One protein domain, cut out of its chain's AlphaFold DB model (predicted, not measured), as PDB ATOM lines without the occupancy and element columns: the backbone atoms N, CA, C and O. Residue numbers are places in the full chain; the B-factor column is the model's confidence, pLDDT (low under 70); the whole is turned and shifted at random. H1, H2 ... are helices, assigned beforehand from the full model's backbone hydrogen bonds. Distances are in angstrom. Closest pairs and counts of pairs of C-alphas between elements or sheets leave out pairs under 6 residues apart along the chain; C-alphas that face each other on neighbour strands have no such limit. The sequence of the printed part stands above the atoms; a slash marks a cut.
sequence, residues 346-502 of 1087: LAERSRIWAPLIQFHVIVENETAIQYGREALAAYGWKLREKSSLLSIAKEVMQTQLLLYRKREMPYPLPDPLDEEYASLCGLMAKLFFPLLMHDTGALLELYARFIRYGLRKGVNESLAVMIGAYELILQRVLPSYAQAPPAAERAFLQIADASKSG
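What this domain is: This is residues 346 to 502 of the 1087 residues of a protein of Cohnella sp. KS 22 (UniProt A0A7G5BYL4). Look for a compact five-helix bundle, H1, H2, H4, H6 and H7, up and down, each helix running against the bundle helix before it; H1, H2 and H4 stand side by side in a triangle at one end of the domain, H7 touches H4, and H6, whose centre is the nearest to the mean of all C-alphas at 5.0 A, packs on H7. H3 packs on H6, H8 packs on H7, and short H5 bridges from H2 to H6, while residues 406 to 418 loop along the outside from H3 to H4. The 157 printed residues hold eight named helices, H1 to H8 in chain order, and no named strand: the class is all helix. The radius of gyration of the C-alphas is 15.2 A, and the spans are 41 by 37 by 25 A.

Where its parts are: Find C-alpha 440 at (176.368, 113.510, 157.657); from there H6, the longest helix, runs 25.3 A to residue 457. H7 covers residues 461 to 477 over 24.1 A, and H3 residues 389 to 405 over 24.2 A. H1 begins at C-alpha 346, (152.137, 113.645, 168.721), and runs 21.0 A to residue 360; H2, residues 365 to 378, is 20.3 A long. H4 is residues 419 to 430, H5 residues 432 to 438, and H8 residues 486 to 498, ending at (167.902, 88.665, 171.036).

How they stand to each other: Start at H6: it touches H3, closest at the C-alphas of Ile 392 and Glu 445, 5.3 A, at a shallow tilt of 33 degrees, only just short of steep, the same way. H6 and H7 are a hairpin, closest at C-alphas 447 and 470, 6.3 A, at 36 degrees, only just steep, opposite ways. H7 touches H8 with residues 461 to 468 alone, closest at C-alphas 464 and 492, 5.7 A. H3 and H8 only just touch, only at their ends, with 3 pairs of C-alphas within 8 A. H5 touches H6 at C-alphas 435 and 443, 5.6 A, their closest, and H2 at C-alphas 434 and 365, 5.9 A. H1 and H2 are a hairpin, at 9 degrees, opposite ways, closest at C-alphas 357 and 368, 4.3 A. H4 touches H1, closest at C-alphas 423 and 347, 5.5 A, and H4 and H6 are near each other. In H2, H3, H4, H5, H7 and H8 every O i to N i+4 pair is within hydrogen-bond range; H1 has 8 of 11 and H6 12 of 14.

The domain as a whole: The farthest C-alphas, Val 363 and Glu 408, are 43.6 A apart. The printed part has no cut; the link from H3 to H4 is long. Mean pLDDT of the printed part is 78.2, with residues 407 to 417 and 479 to 502 among those under 70.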
ATOM      1  N   LEU A 346     150.827 113.584 169.390       83.94
ATOM      2  CA  LEU A 346     152.137 113.645 168.721       83.94
ATOM      3  C   LEU A 346     152.483 112.335 167.986       83.94
ATOM      4  O   LEU A 346     153.075 112.368 166.902       83.94
ATOM      5  N   ALA A 347     152.071 111.192 168.540       81.56
ATOM      6  CA  ALA A 347     152.234 109.887 167.909       81.56
ATOM      7  C   ALA A 347     151.444 109.776 166.592       81.56
ATOM      8  O   ALA A 347     151.982 109.326 165.580       81.56
ATOM      9  N   GLU A 348     150.197 110.251 166.552       81.75
ATOM     10  CA  GLU A 348     149.389 110.276 165.323       81.75
ATOM     11  C   GLU A 348     149.945 111.246 164.280       81.75
ATOM     12  O   GLU A 348     150.040 110.898 163.103       81.75
ATOM     13  N   ARG A 349     150.405 112.427 164.703       86.94
ATOM     14  CA  ARG A 349     151.051 113.402 163.806       86.94
ATOM     15  C   ARG A 349     152.317 112.829 163.166       86.94
ATOM     16  O   ARG A 349     152.570 113.031 161.979       86.94
ATOM     17  N   SER A 350     153.070 112.019 163.906       86.00
ATOM     18  CA  SER A 350     154.243 111.306 163.378       86.00
ATOM     19  C   SER A 350     153.910 110.279 162.306       86.00
ATOM     20  O   SER A 350     154.702 110.097 161.382       86.00
ATOM     21  N   ARG A 351     152.726 109.656 162.370       85.31
ATOM     22  CA  ARG A 351     152.239 108.759 161.309       85.31
ATOM     23  C   ARG A 351     151.964 109.510 159.997       85.31
ATOM     24  O   ARG A 351     151.982 108.873 158.952       85.31
ATOM     25  N   ILE A 352     151.783 110.838 160.036       89.00
ATOM     26  CA  ILE A 352     151.658 111.716 158.856       89.00
ATOM     27  C   ILE A 352     153.035 112.200 158.378       89.00
ATOM     28  O   ILE A 352     153.330 112.162 157.182       89.00
ATOM     29  N   TRP A 353     153.914 112.622 159.295       90.50
ATOM     30  CA  TRP A 353     155.259 113.080 158.928       90.50
ATOM     31  C   TRP A 353     156.139 111.974 158.346       90.50
ATOM     32  O   TRP A 353     156.914 112.248 157.435       90.50
ATOM     33  N   ALA A 354     156.037 110.736 158.837       87.12
ATOM     34  CA  ALA A 354     156.882 109.645 158.357       87.12
ATOM     35  C   ALA A 354     156.712 109.373 156.841       87.12
ATOM     36  O   ALA A 354     157.732 109.363 156.149       87.12
ATOM     37  N   PRO A 355     155.487 109.238 156.291       85.62
ATOM     38  CA  PRO A 355     155.265 109.180 154.845       85.62
ATOM     39  C   PRO A 355     155.706 110.445 154.099       85.62
ATOM     40  O   PRO A 355     156.328 110.328 153.051       85.62
ATOM     41  N   LEU A 356     155.464 111.648 154.643       89.00
ATOM     42  CA  LEU A 356     155.928 112.902 154.021       89.00
ATOM     43  C   LEU A 356     157.454 112.946 153.873       89.00
ATOM     44  O   LEU A 356     157.964 113.379 152.848       89.00
ATOM     45  N   ILE A 357     158.194 112.483 154.881       88.06
ATOM     46  CA  ILE A 357     159.650 112.356 154.788       88.06
ATOM     47  C   ILE A 357     159.992 111.305 153.729       88.06
ATOM     48  O   ILE A 357     160.769 111.592 152.824       88.06
ATOM     49  N   GLN A 358     159.388 110.115 153.811       81.56
ATOM     50  CA  GLN A 358     159.716 108.969 152.960       81.56
ATOM     51  C   GLN A 358     159.459 109.225 151.467       81.56
ATOM     52  O   GLN A 358     160.329 108.934 150.652       81.56
ATOM     53  N   PHE A 359     158.320 109.822 151.108       80.62
ATOM     54  CA  PHE A 359     157.956 110.103 149.713       80.62
ATOM     55  C   PHE A 359     158.856 111.165 149.068       80.62
ATOM     56  O   PHE A 359     159.031 111.168 147.851       80.62
ATOM     57  N   HIS A 360     159.460 112.048 149.871       80.12
ATOM     58  CA  HIS A 360     160.297 113.142 149.382       80.12
ATOM     59  C   HIS A 360     161.801 112.843 149.382       80.12
ATOM     60  O   HIS A 360     162.535 113.580 148.732       80.12
ATOM     61  N   VAL A 361     162.287 111.781 150.046       73.94
ATOM     62  CA  VAL A 361     163.743 111.506 150.165       73.94
ATOM     63  C   VAL A 361     164.447 111.455 148.808       73.94
ATOM     64  O   VAL A 361     165.560 111.960 148.676       73.94
ATOM     65  N   ILE A 362     163.808 110.840 147.809       65.56
ATOM     66  CA  ILE A 362     164.398 110.619 146.482       65.56
ATOM     67  C   ILE A 362     164.135 111.805 145.544       65.56
ATOM     68  O   ILE A 362     165.022 112.179 144.783       65.56
ATOM     69  N   VAL A 363     162.937 112.399 145.599       65.88
ATOM     70  CA  VAL A 363     162.498 113.444 144.652       65.88
ATOM     71  C   VAL A 363     162.993 114.833 145.065       65.88
ATOM     72  O   VAL A 363     163.544 115.564 144.249       65.88
ATOM     73  N   GLU A 364     162.831 115.193 146.339       78.31
ATOM     74  CA  GLU A 364     163.163 116.510 146.894       78.31
ATOM     75  C   GLU A 364     163.702 116.348 148.324       78.31
ATOM     76  O   GLU A 364     163.007 116.608 149.313       78.31
ATOM     77  N   ASN A 365     164.950 115.892 148.458       77.69
ATOM     78  CA  ASN A 365     165.515 115.557 149.769       77.69
ATOM     79  C   ASN A 365     165.491 116.742 150.764       77.69
ATOM     80  O   ASN A 365     165.276 116.558 151.961       77.69
ATOM     81  N   GLU A 366     165.653 117.978 150.285       85.25
ATOM     82  CA  GLU A 366     165.541 119.182 151.122       85.25
ATOM     83  C   GLU A 366     164.148 119.324 151.757       85.25
ATOM     84  O   GLU A 366     164.036 119.603 152.954       85.25
ATOM     85  N   THR A 367     163.091 119.039 150.991       87.19
ATOM     86  CA  THR A 367     161.701 119.020 151.463       87.19
ATOM     87  C   THR A 367     161.502 117.927 152.522       87.19
ATOM     88  O   THR A 367     160.888 118.177 153.563       87.19
ATOM     89  N   ALA A 368     162.089 116.738 152.328       88.00
ATOM     90  CA  ALA A 368     162.056 115.664 153.327       88.00
ATOM     91  C   ALA A 368     162.715 116.090 154.653       88.00
ATOM     92  O   ALA A 368     162.165 115.861 155.735       88.00
ATOM     93  N   ILE A 369     163.870 116.761 154.588       89.88
ATOM     94  CA  ILE A 369     164.571 117.283 155.771       89.88
ATOM     95  C   ILE A 369     163.748 118.376 156.454       89.88
ATOM     96  O   ILE A 369     163.705 118.421 157.684       89.88
ATOM     97  N   GLN A 370     163.071 119.232 155.686       91.56
ATOM     98  CA  GLN A 370     162.205 120.275 156.225       91.56
ATOM     99  C   GLN A 370     161.030 119.686 157.019       91.56
ATOM    100  O   GLN A 370     160.822 120.078 158.170       91.56
ATOM    101  N   TYR A 371     160.332 118.676 156.487       91.88
ATOM    102  CA  TYR A 371     159.312 117.951 157.257       91.88
ATOM    103  C   TYR A 371     159.901 117.273 158.496       91.88
ATOM    104  O   TYR A 371     159.294 117.303 159.567       91.88
ATOM    105  N   GLY A 372     161.120 116.743 158.387       91.44
ATOM    106  CA  GLY A 372     161.893 116.252 159.523       91.44
ATOM    107  C   GLY A 372     162.114 117.284 160.624       91.44
ATOM    108  O   GLY A 372     161.925 116.984 161.802       91.44
ATOM    109  N   ARG A 373     162.495 118.513 160.260       92.31
ATOM    110  CA  ARG A 373     162.692 119.622 161.208       92.31
ATOM    111  C   ARG A 373     161.395 119.987 161.915       92.31
ATOM    112  O   ARG A 373     161.415 120.164 163.130       92.31
ATOM    113  N   GLU A 374     160.296 120.083 161.175       92.44
ATOM    114  CA  GLU A 374     158.972 120.388 161.728       92.44
ATOM    115  C   GLU A 374     158.516 119.312 162.718       92.44
ATOM    116  O   GLU A 374     158.131 119.630 163.845       92.44
ATOM    117  N   ALA A 375     158.641 118.042 162.327       92.06
ATOM    118  CA  ALA A 375     158.284 116.906 163.162       92.06
ATOM    119  C   ALA A 375     159.119 116.873 164.451       92.06
ATOM    120  O   ALA A 375     158.577 116.779 165.550       92.06
ATOM    121  N   LEU A 376     160.443 117.035 164.347       92.94
ATOM    122  CA  LEU A 376     161.322 117.090 165.515       92.94
ATOM    123  C   LEU A 376     161.005 118.278 166.430       92.94
ATOM    124  O   LEU A 376     161.001 118.112 167.651       92.94
ATOM    125  N   ALA A 377     160.701 119.450 165.866       92.94
ATOM    126  CA  ALA A 377     160.353 120.637 166.641       92.94
ATOM    127  C   ALA A 377     159.081 120.424 167.476       92.94
ATOM    128  O   ALA A 377     159.039 120.881 168.619       92.94
ATOM    129  N   ALA A 378     158.099 119.678 166.959       90.62
ATOM    130  CA  ALA A 378     156.893 119.310 167.705       90.62
ATOM    131  C   ALA A 378     157.196 118.441 168.941       90.62
ATOM    132  O   ALA A 378     156.541 118.591 169.967       90.62
ATOM    133  N   TYR A 379     158.243 117.612 168.887       90.00
ATOM    134  CA  TYR A 379     158.771 116.858 170.035       90.00
ATOM    135  C   TYR A 379     159.757 117.659 170.909       90.00
ATOM    136  O   TYR A 379     160.406 117.102 171.796       90.00
ATOM    137  N   GLY A 380     159.942 118.957 170.648       90.75
ATOM    138  CA  GLY A 380     160.912 119.803 171.350       90.75
ATOM    139  C   GLY A 380     162.372 119.584 170.929       90.75
ATOM    140  O   GLY A 380     163.292 120.098 171.573       90.75
ATOM    141  N   TRP A 381     162.621 118.847 169.843       92.94
ATOM    142  CA  TRP A 381     163.951 118.615 169.288       92.94
ATOM    143  C   TRP A 381     164.282 119.615 168.182       92.94
ATOM    144  O   TRP A 381     163.503 119.874 167.277       92.94
ATOM    145  N   LYS A 382     165.499 120.161 168.227       88.38
ATOM    146  CA  LYS A 382     166.017 121.052 167.181       88.38
ATOM    147  C   LYS A 382     167.062 120.333 166.340       88.38
ATOM    148  O   LYS A 382     168.108 119.943 166.877       88.38
ATOM    149  N   LEU A 383     166.783 120.220 165.044       86.69
ATOM    150  CA  LEU A 383     167.724 119.820 164.001       86.69
ATOM    151  C   LEU A 383     168.355 121.080 163.400       86.69
ATOM    152  O   LEU A 383     167.648 121.975 162.941       86.69
ATOM    153  N   ARG A 384     169.684 121.182 163.469       79.25
ATOM    154  CA  ARG A 384     170.423 122.350 162.974       79.25
ATOM    155  C   ARG A 384     170.575 122.290 161.458       79.25
ATOM    156  O   ARG A 384     170.685 121.210 160.894       79.25
ATOM    157  N   GLU A 385     170.627 123.461 160.831       69.81
ATOM    158  CA  GLU A 385     170.863 123.583 159.388       69.81
ATOM    159  C   GLU A 385     172.285 123.231 158.977       69.81
ATOM    160  O   GLU A 385     172.487 122.600 157.948       69.81
ATOM    161  N   LYS A 386     173.260 123.647 159.787       72.94
ATOM    162  CA  LYS A 386     174.671 123.312 159.627       72.94
ATOM    163  C   LYS A 386     175.287 123.087 160.995       72.94
ATOM    164  O   LYS A 386     175.181 123.936 161.885       72.94
ATOM    165  N   SER A 387     175.961 121.960 161.150       78.44
ATOM    166  CA  SER A 387     176.705 121.637 162.362       78.44
ATOM    167  C   SER A 387     178.174 122.022 162.199       78.44
ATOM    168  O   SER A 387     178.841 121.610 161.255       78.44
ATOM    169  N   SER A 388     178.708 122.825 163.124       84.88
ATOM    170  CA  SER A 388     180.145 123.120 163.145       84.88
ATOM    171  C   SER A 388     180.931 121.913 163.665       84.88
ATOM    172  O   SER A 388     180.458 121.197 164.549       84.88
ATOM    173  N   LEU A 389     182.166 121.717 163.187       81.69
ATOM    174  CA  LEU A 389     183.043 120.630 163.655       81.69
ATOM    175  C   LEU A 389     183.220 120.626 165.184       81.69
ATOM    176  O   LEU A 389     183.262 119.561 165.791       81.69
ATOM    177  N   LEU A 390     183.263 121.806 165.817       85.44
ATOM    178  CA  LEU A 390     183.339 121.944 167.277       85.44
ATOM    179  C   LEU A 390     182.071 121.447 167.983       85.44
ATOM    180  O   LEU A 390     182.164 120.785 169.015       85.44
ATOM    181  N   SER A 391     180.893 121.754 167.427       86.88
ATOM    182  CA  SER A 391     179.614 121.253 167.940       86.88
ATOM    183  C   SER A 391     179.571 119.729 167.856       86.88
ATOM    184  O   SER A 391     179.345 119.065 168.864       86.88
ATOM    185  N   ILE A 392     179.901 119.176 166.685       87.56
ATOM    186  CA  ILE A 392     179.937 117.727 166.451       87.56
ATOM    187  C   ILE A 392     180.909 117.054 167.426       87.56
ATOM    188  O   ILE A 392     180.527 116.117 168.121       87.56
ATOM    189  N   ALA A 393     182.144 117.554 167.535       86.19
ATOM    190  CA  ALA A 393     183.161 116.976 168.412       86.19
ATOM    191  C   ALA A 393     182.736 116.990 169.890       86.19
ATOM    192  O   ALA A 393     182.924 115.996 170.592       86.19
ATOM    193  N   LYS A 394     182.115 118.082 170.361       90.06
ATOM    194  CA  LYS A 394     181.566 118.176 171.722       90.06
ATOM    195  C   LYS A 394     180.502 117.106 171.966       90.06
ATOM    196  O   LYS A 394     180.562 116.410 172.982       90.06
ATOM    197  N   GLU A 395     179.535 116.986 171.060       91.50
ATOM    198  CA  GLU A 395     178.428 116.040 171.199       91.50
ATOM    199  C   GLU A 395     178.915 114.585 171.145       91.50
ATOM    200  O   GLU A 395     178.548 113.778 172.001       91.50
ATOM    201  N   VAL A 396     179.822 114.271 170.217       87.88
ATOM    202  CA  VAL A 396     180.478 112.960 170.103       87.88
ATOM    203  C   VAL A 396     181.242 112.609 171.378       87.88
ATOM    204  O   VAL A 396     181.069 111.513 171.907       87.88
ATOM    205  N   MET A 397     182.050 113.530 171.917       86.62
ATOM    206  CA  MET A 397     182.851 113.281 173.121       86.62
ATOM    207  C   MET A 397     181.972 112.953 174.334       86.62
ATOM    208  O   MET A 397     182.257 112.014 175.079       86.62
ATOM    209  N   GLN A 398     180.872 113.689 174.521       89.31
ATOM    210  CA  GLN A 398     179.920 113.423 175.603       89.31
ATOM    211  C   GLN A 398     179.244 112.056 175.455       89.31
ATOM    212  O   GLN A 398     179.047 111.353 176.449       89.31
ATOM    213  N   THR A 399     178.882 111.675 174.228       88.25
ATOM    214  CA  THR A 399     178.228 110.390 173.954       88.25
ATOM    215  C   THR A 399     179.193 109.225 174.122       88.25
ATOM    216  O   THR A 399     178.852 108.270 174.816       88.25
ATOM    217  N   GLN A 400     180.415 109.329 173.595       82.31
ATOM    218  CA  GLN A 400     181.455 108.309 173.764       82.31
ATOM    219  C   GLN A 400     181.807 108.094 175.244       82.31
ATOM    220  O   GLN A 400     181.890 106.953 175.699       82.31
ATOM    221  N   LEU A 401     181.908 109.164 176.045       83.56
ATOM    222  CA  LEU A 401     182.131 109.045 177.490       83.56
ATOM    223  C   LEU A 401     180.978 108.314 178.203       83.56
ATOM    224  O   LEU A 401     181.222 107.507 179.101       83.56
ATOM    225  N   LEU A 402     179.724 108.579 177.817       82.62
ATOM    226  CA  LEU A 402     178.558 107.893 178.380       82.62
ATOM    227  C   LEU A 402     178.542 106.403 178.012       82.62
ATOM    228  O   LEU A 402     178.324 105.569 178.891       82.62
ATOM    229  N   LEU A 403     178.787 106.076 176.740       77.88
ATOM    230  CA  LEU A 403     178.841 104.698 176.248       77.88
ATOM    231  C   LEU A 403     179.969 103.911 176.924       77.88
ATOM    232  O   LEU A 403     179.749 102.793 177.384       77.88
ATOM    233  N   TYR A 404     181.145 104.525 177.093       76.12
ATOM    234  CA  TYR A 404     182.259 103.924 177.827       76.12
ATOM    235  C   TYR A 404     181.909 103.630 179.292       76.12
ATOM    236  O   TYR A 404     182.246 102.566 179.808       76.12
ATOM    237  N   ARG A 405     181.197 104.537 179.972       76.56
ATOM    238  CA  ARG A 405     180.764 104.328 181.365       76.56
ATOM    239  C   ARG A 405     179.696 103.243 181.513       76.56
ATOM    240  O   ARG A 405     179.646 102.595 182.550       76.56
ATOM    241  N   LYS A 406     178.850 103.037 180.500       71.75
ATOM    242  CA  LYS A 406     177.766 102.036 180.503       71.75
ATOM    243  C   LYS A 406     178.150 100.692 179.860       71.75
ATOM    244  O   LYS A 406     177.278  99.872 179.605       71.75
ATOM    245  N   ARG A 407     179.444 100.438 179.636       66.31
ATOM    246  CA  ARG A 407     179.971  99.308 178.848       66.31
ATOM    247  C   ARG A 407     179.661  97.889 179.378       66.31
ATOM    248  O   ARG A 407     179.876  96.931 178.647       66.31
ATOM    249  N   GLU A 408     179.225  97.742 180.632       59.97
ATOM    250  CA  GLU A 408     178.984  96.438 181.295       59.97
ATOM    251  C   GLU A 408     177.522  96.249 181.739       59.97
ATOM    252  O   GLU A 408     177.204  95.273 182.411       59.97
ATOM    253  N   MET A 409     176.619  97.171 181.387       56.56
ATOM    254  CA  MET A 409     175.206  97.059 181.763       56.56
ATOM    255  C   MET A 409     174.510  95.982 180.913       56.56
ATOM    256  O   MET A 409     174.524  96.103 179.686       56.56
ATOM    257  N   PRO A 410     173.856  94.969 181.513       53.41
ATOM    258  CA  PRO A 410     172.894  94.158 180.781       53.41
ATOM    259  C   PRO A 410     171.755  95.072 180.321       53.41
ATOM    260  O   PRO A 410     171.242  95.872 181.104       53.41
ATOM    261  N   TYR A 411     171.383  94.981 179.047       59.97
ATOM    262  CA  TYR A 411     170.220  95.672 178.497       59.97
ATOM    263  C   TYR A 411     169.039  94.698 178.524       59.97
ATOM    264  O   TYR A 411     168.870  93.946 177.564       59.97
ATOM    265  N   PRO A 412     168.239  94.632 179.606       53.75
ATOM    266  CA  PRO A 412     166.961  93.943 179.520       53.75
ATOM    267  C   PRO A 412     166.127  94.624 178.426       53.75
ATOM    268  O   PRO A 412     166.101  95.857 178.343       53.75
ATOM    269  N   LEU A 413     165.485  93.825 177.569       52.34
ATOM    270  CA  LEU A 413     164.441  94.312 176.663       52.34
ATOM    271  C   LEU A 413     163.423  95.086 177.518       52.34
ATOM    272  O   LEU A 413     162.968  94.531 178.521       52.34
ATOM    273  N   PRO A 414     163.125  96.360 177.219       54.38
ATOM    274  CA  PRO A 414     162.298  97.157 178.104       54.38
ATOM    275  C   PRO A 414     160.835  96.714 178.024       54.38
ATOM    276  O   PRO A 414     160.364  96.258 176.980       54.38
ATOM    277  N   ASP A 415     160.140  96.923 179.143       52.34
ATOM    278  CA  ASP A 415     158.683  97.035 179.248       52.34
ATOM    279  C   ASP A 415     158.085  97.897 178.117       52.34
ATOM    280  O   ASP A 415     158.807  98.718 177.535       52.34
ATOM    281  N   PRO A 416     156.779  97.755 177.800       52.84
ATOM    282  CA  PRO A 416     156.113  98.572 176.787       52.84
ATOM    283  C   PRO A 416     156.431 100.056 176.999       52.84
ATOM    284  O   PRO A 416     156.078 100.662 178.010       52.84
ATOM    285  N   LEU A 417     157.184 100.614 176.051       62.72
ATOM    286  CA  LEU A 417     157.649 101.992 176.098       62.72
ATOM    287  C   LEU A 417     156.480 102.952 175.884       62.72
ATOM    288  O   LEU A 417     155.541 102.648 175.154       62.72
ATOM    289  N   ASP A 418     156.611 104.142 176.466       75.69
ATOM    290  CA  ASP A 418     155.794 105.316 176.158       75.69
ATOM    291  C   ASP A 418     155.617 105.478 174.631       75.69
ATOM    292  O   ASP A 418     156.607 105.515 173.885       75.69
ATOM    293  N   GLU A 419     154.361 105.549 174.169       80.50
ATOM    294  CA  GLU A 419     153.998 105.630 172.748       80.50
ATOM    295  C   GLU A 419     154.657 106.846 172.076       80.50
ATOM    296  O   GLU A 419     155.109 106.760 170.929       80.50
ATOM    297  N   GLU A 420     154.825 107.955 172.805       83.69
ATOM    298  CA  GLU A 420     155.503 109.145 172.290       83.69
ATOM    299  C   GLU A 420     156.995 108.899 172.041       83.69
ATOM    300  O   GLU A 420     157.534 109.315 171.010       83.69
ATOM    301  N   TYR A 421     157.672 108.190 172.950       85.88
ATOM    302  CA  TYR A 421     159.090 107.855 172.800       85.88
ATOM    303  C   TYR A 421     159.318 106.850 171.666       85.88
ATOM    304  O   TYR A 421     160.259 107.015 170.881       85.88
ATOM    305  N   ALA A 422     158.456 105.837 171.545       82.38
ATOM    306  CA  ALA A 422     158.506 104.879 170.444       82.38
ATOM    307  C   ALA A 422     158.300 105.574 169.086       82.38
ATOM    308  O   ALA A 422     159.079 105.352 168.154       82.38
ATOM    309  N   SER A 423     157.324 106.484 169.007       85.81
ATOM    310  CA  SER A 423     157.065 107.302 167.819       85.81
ATOM    311  C   SER A 423     158.264 108.182 167.445       85.81
ATOM    312  O   SER A 423     158.709 108.180 166.294       85.81
ATOM    313  N   LEU A 424     158.867 108.865 168.424       89.50
ATOM    314  CA  LEU A 424     160.063 109.681 168.203       89.50
ATOM    315  C   LEU A 424     161.253 108.840 167.710       89.50
ATOM    316  O   LEU A 424     161.988 109.278 166.826       89.50
ATOM    317  N   CYS A 425     161.435 107.623 168.234       86.38
ATOM    318  CA  CYS A 425     162.453 106.699 167.728       86.38
ATOM    319  C   CYS A 425     162.211 106.329 166.257       86.38
ATOM    320  O   CYS A 425     163.159 106.300 165.473       86.38
ATOM    321  N   GLY A 426     160.955 106.070 165.877       83.19
ATOM    322  CA  GLY A 426     160.571 105.805 164.489       83.19
ATOM    323  C   GLY A 426     160.877 106.984 163.564       83.19
ATOM    324  O   GLY A 426     161.466 106.802 162.499       83.19
ATOM    325  N   LEU A 427     160.573 108.207 164.002       87.94
ATOM    326  CA  LEU A 427     160.884 109.428 163.257       87.94
ATOM    327  C   LEU A 427     162.401 109.621 163.063       87.94
ATOM    328  O   LEU A 427     162.849 109.921 161.957       87.94
ATOM    329  N   MET A 428     163.207 109.389 164.107       89.69
ATOM    330  CA  MET A 428     164.675 109.455 164.018       89.69
ATOM    331  C   MET A 428     165.253 108.440 163.021       89.69
ATOM    332  O   MET A 428     166.227 108.744 162.327       89.69
ATOM    333  N   ALA A 429     164.648 107.252 162.922       83.50
ATOM    334  CA  ALA A 429     165.029 106.249 161.932       83.50
ATOM    335  C   ALA A 429     164.685 106.701 160.499       83.50
ATOM    336  O   ALA A 429     165.508 106.552 159.598       83.50
ATOM    337  N   LYS A 430     163.519 107.329 160.282       84.62
ATOM    338  CA  LYS A 430     163.119 107.862 158.963       84.62
ATOM    339  C   LYS A 430     163.995 109.029 158.492       84.62
ATOM    340  O   LYS A 430     164.170 109.206 157.291       84.62
ATOM    341  N   LEU A 431     164.604 109.778 159.414       88.00
ATOM    342  CA  LEU A 431     165.553 110.854 159.094       88.00
ATOM    343  C   LEU A 431     166.969 110.381 158.765       88.00
ATOM    344  O   LEU A 431     167.789 111.202 158.353       88.00
ATOM    345  N   PHE A 432     167.256 109.085 158.908       84.62
ATOM    346  CA  PHE A 432     168.571 108.535 158.605       84.62
ATOM    347  C   PHE A 432     168.994 108.845 157.165       84.62
ATOM    348  O   PHE A 432     169.970 109.559 156.974       84.62
ATOM    349  N   PHE A 433     168.247 108.375 156.159       77.44
ATOM    350  CA  PHE A 433     168.621 108.546 154.747       77.44
ATOM    351  C   PHE A 433     168.653 110.003 154.275       77.44
ATOM    352  O   PHE A 433     169.663 110.381 153.676       77.44
ATOM    353  N   PRO A 434     167.643 110.846 154.574       83.38
ATOM    354  CA  PRO A 434     167.669 112.246 154.163       83.38
ATOM    355  C   PRO A 434     168.931 112.978 154.620       83.38
ATOM    356  O   PRO A 434     169.615 113.633 153.830       83.38
ATOM    357  N   LEU A 435     169.285 112.806 155.896       85.94
ATOM    358  CA  LEU A 435     170.454 113.450 156.483       85.94
ATOM    359  C   LEU A 435     171.760 112.771 156.072       85.94
ATOM    360  O   LEU A 435     172.763 113.456 155.910       85.94
ATOM    361  N   LEU A 436     171.763 111.456 155.857       79.00
ATOM    362  CA  LEU A 436     172.931 110.728 155.363       79.00
ATOM    363  C   LEU A 436     173.379 111.258 153.991       79.00
ATOM    364  O   LEU A 436     174.577 111.394 153.754       79.00
ATOM    365  N   MET A 437     172.418 111.575 153.117       73.69
ATOM    366  CA  MET A 437     172.675 112.078 151.766       73.69
ATOM    367  C   MET A 437     172.989 113.580 151.730       73.69
ATOM    368  O   MET A 437     173.759 114.012 150.878       73.69
ATOM    369  N   HIS A 438     172.418 114.374 152.644       78.38
ATOM    370  CA  HIS A 438     172.548 115.836 152.633       78.38
ATOM    371  C   HIS A 438     173.620 116.381 153.595       78.38
ATOM    372  O   HIS A 438     174.427 117.223 153.210       78.38
ATOM    373  N   ASP A 439     173.633 115.946 154.862       80.88
ATOM    374  CA  ASP A 439     174.587 116.411 155.880       80.88
ATOM    375  C   ASP A 439     174.853 115.334 156.949       80.88
ATOM    376  O   ASP A 439     174.198 115.245 157.995       80.88
ATOM    377  N   THR A 440     175.902 114.541 156.714       82.19
ATOM    378  CA  THR A 440     176.368 113.510 157.657       82.19
ATOM    379  C   THR A 440     176.808 114.065 159.013       82.19
ATOM    380  O   THR A 440     176.772 113.342 160.009       82.19
ATOM    381  N   GLY A 441     177.234 115.331 159.075       86.25
ATOM    382  CA  GLY A 441     177.636 115.982 160.319       86.25
ATOM    383  C   GLY A 441     176.429 116.308 161.197       86.25
ATOM    384  O   GLY A 441     176.453 116.029 162.398       86.25
ATOM    385  N   ALA A 442     175.357 116.824 160.593       88.06
ATOM    386  CA  ALA A 442     174.083 117.055 161.272       88.06
ATOM    387  C   ALA A 442     173.457 115.741 161.770       88.06
ATOM    388  O   ALA A 442     172.978 115.687 162.906       88.06
ATOM    389  N   LEU A 443     173.523 114.668 160.968       89.88
ATOM    390  CA  LEU A 443     173.088 113.329 161.384       89.88
ATOM    391  C   LEU A 443     173.874 112.828 162.604       89.88
ATOM    392  O   LEU A 443     173.277 112.380 163.583       89.88
ATOM    393  N   LEU A 444     175.207 112.941 162.567       88.62
ATOM    394  CA  LEU A 444     176.072 112.513 163.666       88.62
ATOM    395  C   LEU A 444     175.777 113.290 164.957       88.62
ATOM    396  O   LEU A 444     175.688 112.690 166.026       88.62
ATOM    397  N   GLU A 445     175.588 114.611 164.866       90.88
ATOM    398  CA  GLU A 445     175.217 115.451 166.012       90.88
ATOM    399  C   GLU A 445     173.849 115.049 166.591       90.88
ATOM    400  O   GLU A 445     173.696 114.914 167.811       90.88
ATOM    401  N   LEU A 446     172.856 114.837 165.720       92.00
ATOM    402  CA  LEU A 446     171.505 114.433 166.106       92.00
ATOM    403  C   LEU A 446     171.522 113.086 166.833       92.00
ATOM    404  O   LEU A 446     170.996 112.986 167.943       92.00
ATOM    405  N   TYR A 447     172.169 112.075 166.250       91.69
ATOM    406  CA  TYR A 447     172.246 110.733 166.828       91.69
ATOM    407  C   TYR A 447     173.058 110.726 168.120       91.69
ATOM    408  O   TYR A 447     172.628 110.112 169.095       91.69
ATOM    409  N   ALA A 448     174.162 111.480 168.199       90.19
ATOM    410  CA  ALA A 448     174.920 111.628 169.439       90.19
ATOM    411  C   ALA A 448     174.025 112.124 170.586       90.19
ATOM    412  O   ALA A 448     174.020 111.534 171.670       90.19
ATOM    413  N   ARG A 449     173.235 113.180 170.347       92.75
ATOM    414  CA  ARG A 449     172.298 113.738 171.333       92.75
ATOM    415  C   ARG A 449     171.168 112.761 171.662       92.75
ATOM    416  O   ARG A 449     170.841 112.595 172.839       92.75
ATOM    417  N   PHE A 450     170.601 112.108 170.647       91.75
ATOM    418  CA  PHE A 450     169.480 111.185 170.808       91.75
ATOM    419  C   PHE A 450     169.865 109.920 171.575       91.75
ATOM    420  O   PHE A 450     169.144 109.528 172.486       91.75
ATOM    421  N   ILE A 451     171.043 109.347 171.322       88.00
ATOM    422  CA  ILE A 451     171.547 108.176 172.053       88.00
ATOM    423  C   ILE A 451     171.631 108.457 173.554       88.00
ATOM    424  O   ILE A 451     171.171 107.656 174.368       88.00
ATOM    425  N   ARG A 452     172.151 109.625 173.953       88.69
ATOM    426  CA  ARG A 452     172.216 109.993 175.379       88.69
ATOM    427  C   ARG A 452     170.836 110.167 176.009       88.69
ATOM    428  O   ARG A 452     170.697 109.920 177.206       88.69
ATOM    429  N   TYR A 453     169.846 110.613 175.236       88.75
ATOM    430  CA  TYR A 453     168.456 110.714 175.674       88.75
ATOM    431  C   TYR A 453     167.809 109.326 175.803       88.75
ATOM    432  O   TYR A 453     167.308 108.985 176.874       88.75
ATOM    433  N   GLY A 454     167.906 108.493 174.764       83.88
ATOM    434  CA  GLY A 454     167.309 107.162 174.734       83.88
ATOM    435  C   GLY A 454     167.871 106.222 175.803       83.88
ATOM    436  O   GLY A 454     167.120 105.535 176.485       83.88
ATOM    437  N   LEU A 455     169.177 106.300 176.091       80.31
ATOM    438  CA  LEU A 455     169.815 105.544 177.181       80.31
ATOM    439  C   LEU A 455     169.319 105.908 178.596       80.31
ATOM    440  O   LEU A 455     169.706 105.228 179.553       80.31
ATOM    441  N   ARG A 456     168.542 106.989 178.760       82.38
ATOM    442  CA  ARG A 456     167.846 107.332 180.015       82.38
ATOM    443  C   ARG A 456     166.399 106.841 180.037       82.38
ATOM    444  O   ARG A 456     165.880 106.618 181.121       82.38
ATOM    445  N   LYS A 457     165.763 106.720 178.869       81.25
ATOM    446  CA  LYS A 457     164.355 106.322 178.710       81.25
ATOM    447  C   LYS A 457     164.168 104.807 178.596       81.25
ATOM    448  O   LYS A 457     163.158 104.300 179.055       81.25
ATOM    449  N   GLY A 458     165.141 104.104 178.022       76.00
ATOM    450  CA  GLY A 458     165.084 102.665 177.762       76.00
ATOM    451  C   GLY A 458     165.545 102.348 176.341       76.00
ATOM    452  O   GLY A 458     165.350 103.147 175.419       76.00
ATOM    453  N   VAL A 459     166.194 101.197 176.158       74.50
ATOM    454  CA  VAL A 459     166.747 100.792 174.858       74.50
ATOM    455  C   VAL A 459     165.747  99.925 174.105       74.50
ATOM    456  O   VAL A 459     165.511  98.797 174.503       74.50
ATOM    457  N   ASN A 460     165.193 100.434 173.005       75.94
ATOM    458  CA  ASN A 460     164.450  99.629 172.031       75.94
ATOM    459  C   ASN A 460     165.324  99.257 170.830       75.94
ATOM    460  O   ASN A 460     166.459  99.717 170.688       75.94
ATOM    461  N   GLU A 461     164.762  98.447 169.939       76.62
ATOM    462  CA  GLU A 461     165.423  98.022 168.706       76.62
ATOM    463  C   GLU A 461     165.854  99.205 167.834       76.62
ATOM    464  O   GLU A 461     166.999  99.245 167.394       76.62
ATOM    465  N   SER A 462     164.989 100.209 167.646       79.31
ATOM    466  CA  SER A 462     165.314 101.403 166.854       79.31
ATOM    467  C   SER A 462     166.518 102.159 167.420       79.31
ATOM    468  O   SER A 462     167.400 102.574 166.668       79.31
ATOM    469  N   LEU A 463     166.599 102.319 168.745       81.50
ATOM    470  CA  LEU A 463     167.755 102.928 169.400       81.50
ATOM    471  C   LEU A 463     169.010 102.070 169.247       81.50
ATOM    472  O   LEU A 463     170.082 102.623 169.022       81.50
ATOM    473  N   ALA A 464     168.893 100.745 169.330       78.44
ATOM    474  CA  ALA A 464     170.021  99.852 169.094       78.44
ATOM    475  C   ALA A 464     170.555 100.005 167.658       78.44
ATOM    476  O   ALA A 464     171.753 100.230 167.482       78.44
ATOM    477  N   VAL A 465     169.678 100.007 166.647       80.00
ATOM    478  CA  VAL A 465     170.042 100.301 165.248       80.00
ATOM    479  C   VAL A 465     170.733 101.662 165.129       80.00
ATOM    480  O   VAL A 465     171.783 101.754 164.495       80.00
ATOM    481  N   MET A 466     170.218 102.701 165.794       83.88
ATOM    482  CA  MET A 466     170.848 104.027 165.811       83.88
ATOM    483  C   MET A 466     172.229 104.035 166.474       83.88
ATOM    484  O   MET A 466     173.104 104.748 165.997       83.88
ATOM    485  N   ILE A 467     172.458 103.252 167.534       80.50
ATOM    486  CA  ILE A 467     173.782 103.112 168.164       80.50
ATOM    487  C   ILE A 467     174.771 102.477 167.179       80.50
ATOM    488  O   ILE A 467     175.866 103.007 166.992       80.50
ATOM    489  N   GLY A 468     174.379 101.394 166.500       78.00
ATOM    490  CA  GLY A 468     175.219 100.763 165.478       78.00
ATOM    491  C   GLY A 468     175.505 101.697 164.295       78.00
ATOM    492  O   GLY A 468     176.646 101.826 163.851       78.00
ATOM    493  N   ALA A 469     174.487 102.416 163.817       81.06
ATOM    494  CA  ALA A 469     174.629 103.385 162.735       81.06
ATOM    495  C   ALA A 469     175.471 104.609 163.145       81.06
ATOM    496  O   ALA A 469     176.246 105.123 162.343       81.06
ATOM    497  N   TYR A 470     175.362 105.064 164.395       84.94
ATOM    498  CA  TYR A 470     176.175 106.145 164.948       84.94
ATOM    499  C   TYR A 470     177.663 105.800 164.916       84.94
ATOM    500  O   TYR A 470     178.458 106.629 164.478       84.94
ATOM    501  N   GLU A 471     178.035 104.581 165.309       75.94
ATOM    502  CA  GLU A 471     179.427 104.123 165.243       75.94
ATOM    503  C   GLU A 471     179.956 104.106 163.804       75.94
ATOM    504  O   GLU A 471     181.039 104.623 163.522       75.94
ATOM    505  N   LEU A 472     179.144 103.611 162.866       76.81
ATOM    506  CA  LEU A 472     179.456 103.635 161.438       76.81
ATOM    507  C   LEU A 472     179.694 105.063 160.916       76.81
ATOM    508  O   LEU A 472     180.658 105.314 160.190       76.81
ATOM    509  N   ILE A 473     178.821 106.012 161.266       79.69
ATOM    510  CA  ILE A 473     178.955 107.413 160.843       79.69
ATOM    511  C   ILE A 473     180.167 108.057 161.521       79.69
ATOM    512  O   ILE A 473     180.918 108.784 160.871       79.69
ATOM    513  N   LEU A 474     180.403 107.772 162.801       78.50
ATOM    514  CA  LEU A 474     181.524 108.314 163.559       78.50
ATOM    515  C   LEU A 474     182.869 107.894 162.956       78.50
ATOM    516  O   LEU A 474     183.738 108.746 162.760       78.50
ATOM    517  N   GLN A 475     183.012 106.616 162.589       71.50
ATOM    518  CA  GLN A 475     184.171 106.104 161.850       71.50
ATOM    519  C   GLN A 475     184.431 106.870 160.551       71.50
ATOM    520  O   GLN A 475     185.587 107.033 160.156       71.50
ATOM    521  N   ARG A 476     183.378 107.374 159.902       70.75
ATOM    522  CA  ARG A 476     183.469 108.050 158.605       70.75
ATOM    523  C   ARG A 476     183.697 109.557 158.712       70.75
ATOM    524  O   ARG A 476     184.490 110.094 157.944       70.75
ATOM    525  N   VAL A 477     183.048 110.237 159.657       72.69
ATOM    526  CA  VAL A 477     183.127 111.703 159.810       72.69
ATOM    527  C   VAL A 477     184.315 112.121 160.685       72.69
ATOM    528  O   VAL A 477     184.997 113.096 160.373       72.69
ATOM    529  N   LEU A 478     184.600 111.388 161.768       73.38
ATOM    530  CA  LEU A 478     185.667 111.697 162.729       73.38
ATOM    531  C   LEU A 478     186.475 110.431 163.092       73.38
ATOM    532  O   LEU A 478     186.485 110.013 164.253       73.38
ATOM    533  N   PRO A 479     187.227 109.837 162.142       66.25
ATOM    534  CA  PRO A 479     187.938 108.566 162.338       66.25
ATOM    535  C   PRO A 479     188.941 108.575 163.505       66.25
ATOM    536  O   PRO A 479     189.188 107.538 164.118       66.25
ATOM    537  N   SER A 480     189.507 109.737 163.851       65.62
ATOM    538  CA  SER A 480     190.404 109.890 165.009       65.62
ATOM    539  C   SER A 480     189.693 109.712 166.356       65.62
ATOM    540  O   SER A 480     190.333 109.327 167.328       65.62
ATOM    541  N   TYR A 481     188.382 109.968 166.408       62.75
ATOM    542  CA  TYR A 481     187.529 109.810 167.592       62.75
ATOM    543  C   TYR A 481     186.746 108.491 167.581       62.75
ATOM    544  O   TYR A 481     186.100 108.153 168.568       62.75
ATOM    545  N   ALA A 482     186.829 107.730 166.489       57.44
ATOM    546  CA  ALA A 482     186.107 106.479 166.283       57.44
ATOM    547  C   ALA A 482     186.733 105.259 166.982       57.44
ATOM    548  O   ALA A 482     186.420 104.120 166.646       57.44
ATOM    549  N   GLN A 483     187.618 105.471 167.961       56.06
ATOM    550  CA  GLN A 483     187.984 104.419 168.912       56.06
ATOM    551  C   GLN A 483     186.858 104.267 169.940       56.06
ATOM    552  O   GLN A 483     187.017 104.591 171.116       56.06
ATOM    553  N   ALA A 484     185.694 103.819 169.481       50.56
ATOM    554  CA  ALA A 484     184.625 103.455 170.385       50.56
ATOM    555  C   ALA A 484     184.971 102.157 171.128       50.56
ATOM    556  O   ALA A 484     185.650 101.278 170.584       50.56
ATOM    557  N   PRO A 485     184.536 102.016 172.388       51.81
ATOM    558  CA  PRO A 485     184.794 100.815 173.161       51.81
ATOM    559  C   PRO A 485     184.088  99.601 172.522       51.81
ATOM    560  O   PRO A 485     182.882  99.681 172.281       51.81
ATOM    561  N   PRO A 486     184.762  98.436 172.389       56.41
ATOM    562  CA  PRO A 486     184.202  97.163 171.887       56.41
ATOM    563  C   PRO A 486     182.930  96.662 172.599       56.41
ATOM    564  O   PRO A 486     182.403  95.595 172.311       56.41
ATOM    565  N   ALA A 487     182.469  97.367 173.625       52.75
ATOM    566  CA  ALA A 487     181.268  97.068 174.379       52.75
ATOM    567  C   ALA A 487     179.979  97.607 173.741       52.75
ATOM    568  O   ALA A 487     178.961  96.937 173.854       52.75
ATOM    569  N   ALA A 488     180.003  98.760 173.057       55.62
ATOM    570  CA  ALA A 488     178.807  99.297 172.392       55.62
ATOM    571  C   ALA A 488     178.413  98.443 171.173       55.62
ATOM    572  O   ALA A 488     177.240  98.135 170.981       55.62
ATOM    573  N   GLU A 489     179.408  97.970 170.417       61.16
ATOM    574  CA  GLU A 489     179.234  96.991 169.338       61.16
ATOM    575  C   GLU A 489     178.719  95.642 169.866       61.16
ATOM    576  O   GLU A 489     177.779  95.078 169.313       61.16
ATOM    577  N   ARG A 490     179.263  95.144 170.988       62.16
ATOM    578  CA  ARG A 490     178.755  93.921 171.635       62.16
ATOM    579  C   ARG A 490     177.316  94.071 172.128       62.16
ATOM    580  O   ARG A 490     176.538  93.145 171.948       62.16
ATOM    581  N   ALA A 491     176.954  95.216 172.705       59.78
ATOM    582  CA  ALA A 491     175.583  95.499 173.124       59.78
ATOM    583  C   ALA A 491     174.620  95.546 171.925       59.78
ATOM    584  O   ALA A 491     173.546  94.957 171.980       59.78
ATOM    585  N   PHE A 492     175.030  96.183 170.822       68.12
ATOM    586  CA  PHE A 492     174.287  96.171 169.561       68.12
ATOM    587  C   PHE A 492     174.066  94.746 169.038       68.12
ATOM    588  O   PHE A 492     172.930  94.379 168.750       68.12
ATOM    589  N   LEU A 493     175.123  93.929 168.969       63.84
ATOM    590  CA  LEU A 493     175.043  92.541 168.500       63.84
ATOM    591  C   LEU A 493     174.185  91.661 169.420       63.84
ATOM    592  O   LEU A 493     173.379  90.883 168.930       63.84
ATOM    593  N   GLN A 494     174.287  91.824 170.743       64.75
ATOM    594  CA  GLN A 494     173.449  91.090 171.699       64.75
ATOM    595  C   GLN A 494     171.962  91.428 171.551       64.75
ATOM    596  O   GLN A 494     171.128  90.528 171.589       64.75
ATOM    597  N   ILE A 495     171.621  92.707 171.357       66.06
ATOM    598  CA  ILE A 495     170.235  93.129 171.109       66.06
ATOM    599  C   ILE A 495     169.758  92.623 169.740       66.06
ATOM    600  O   ILE A 495     168.623  92.171 169.624       66.06
ATOM    601  N   ALA A 496     170.625  92.646 168.724       65.44
ATOM    602  CA  ALA A 496     170.325  92.111 167.397       65.44
ATOM    603  C   ALA A 496     170.026  90.603 167.428       65.44
ATOM    604  O   ALA A 496     169.083  90.153 166.781       65.44
ATOM    605  N   ASP A 497     170.805  89.833 168.192       63.41
ATOM    606  CA  ASP A 497     170.637  88.384 168.333       63.41
ATOM    607  C   ASP A 497     169.416  88.017 169.193       63.41
ATOM    608  O   ASP A 497     168.775  86.995 168.952       63.41
ATOM    609  N   ALA A 498     169.073  88.852 170.180       62.38
ATOM    610  CA  ALA A 498     167.902  88.665 171.036       62.38
ATOM    611  C   ALA A 498     166.587  89.165 170.405       62.38
ATOM    612  O   ALA A 498     165.507  88.786 170.870       62.38
ATOM    613  N   SER A 499     166.655  90.012 169.373       61.75
ATOM    614  CA  SER A 499     165.481  90.548 168.682       61.75
ATOM    615  C   SER A 499     164.724  89.439 167.944       61.75
ATOM    616  O   SER A 499     165.270  88.714 167.110       61.75
ATOM    617  N   LYS A 500     163.428  89.322 168.252       60.38
ATOM    618  CA  LYS A 500     162.475  88.440 167.558       60.38
ATOM    619  C   LYS A 500     161.610  89.196 166.545       60.38
ATOM    620  O   LYS A 500     160.639  88.635 166.045       60.38
ATOM    621  N   SER A 501     161.896  90.472 166.297       60.66
ATOM    622  CA  SER A 501     161.034  91.329 165.489       60.66
ATOM    623  C   SER A 501     161.303  91.196 163.990       60.66
ATOM    624  O   SER A 501     162.346  90.703 163.548       60.66
ATOM    625  N   GLY A 502     160.376  91.736 163.199       60.78
ATOM    626  CA  GLY A 502     160.543  91.921 161.760       60.78
ATOM    627  C   GLY A 502     161.646  92.911 161.363       60.78
ATOM    628  O   GLY A 502     161.861  93.068 160.175       60.78
TER     629      GLY A 502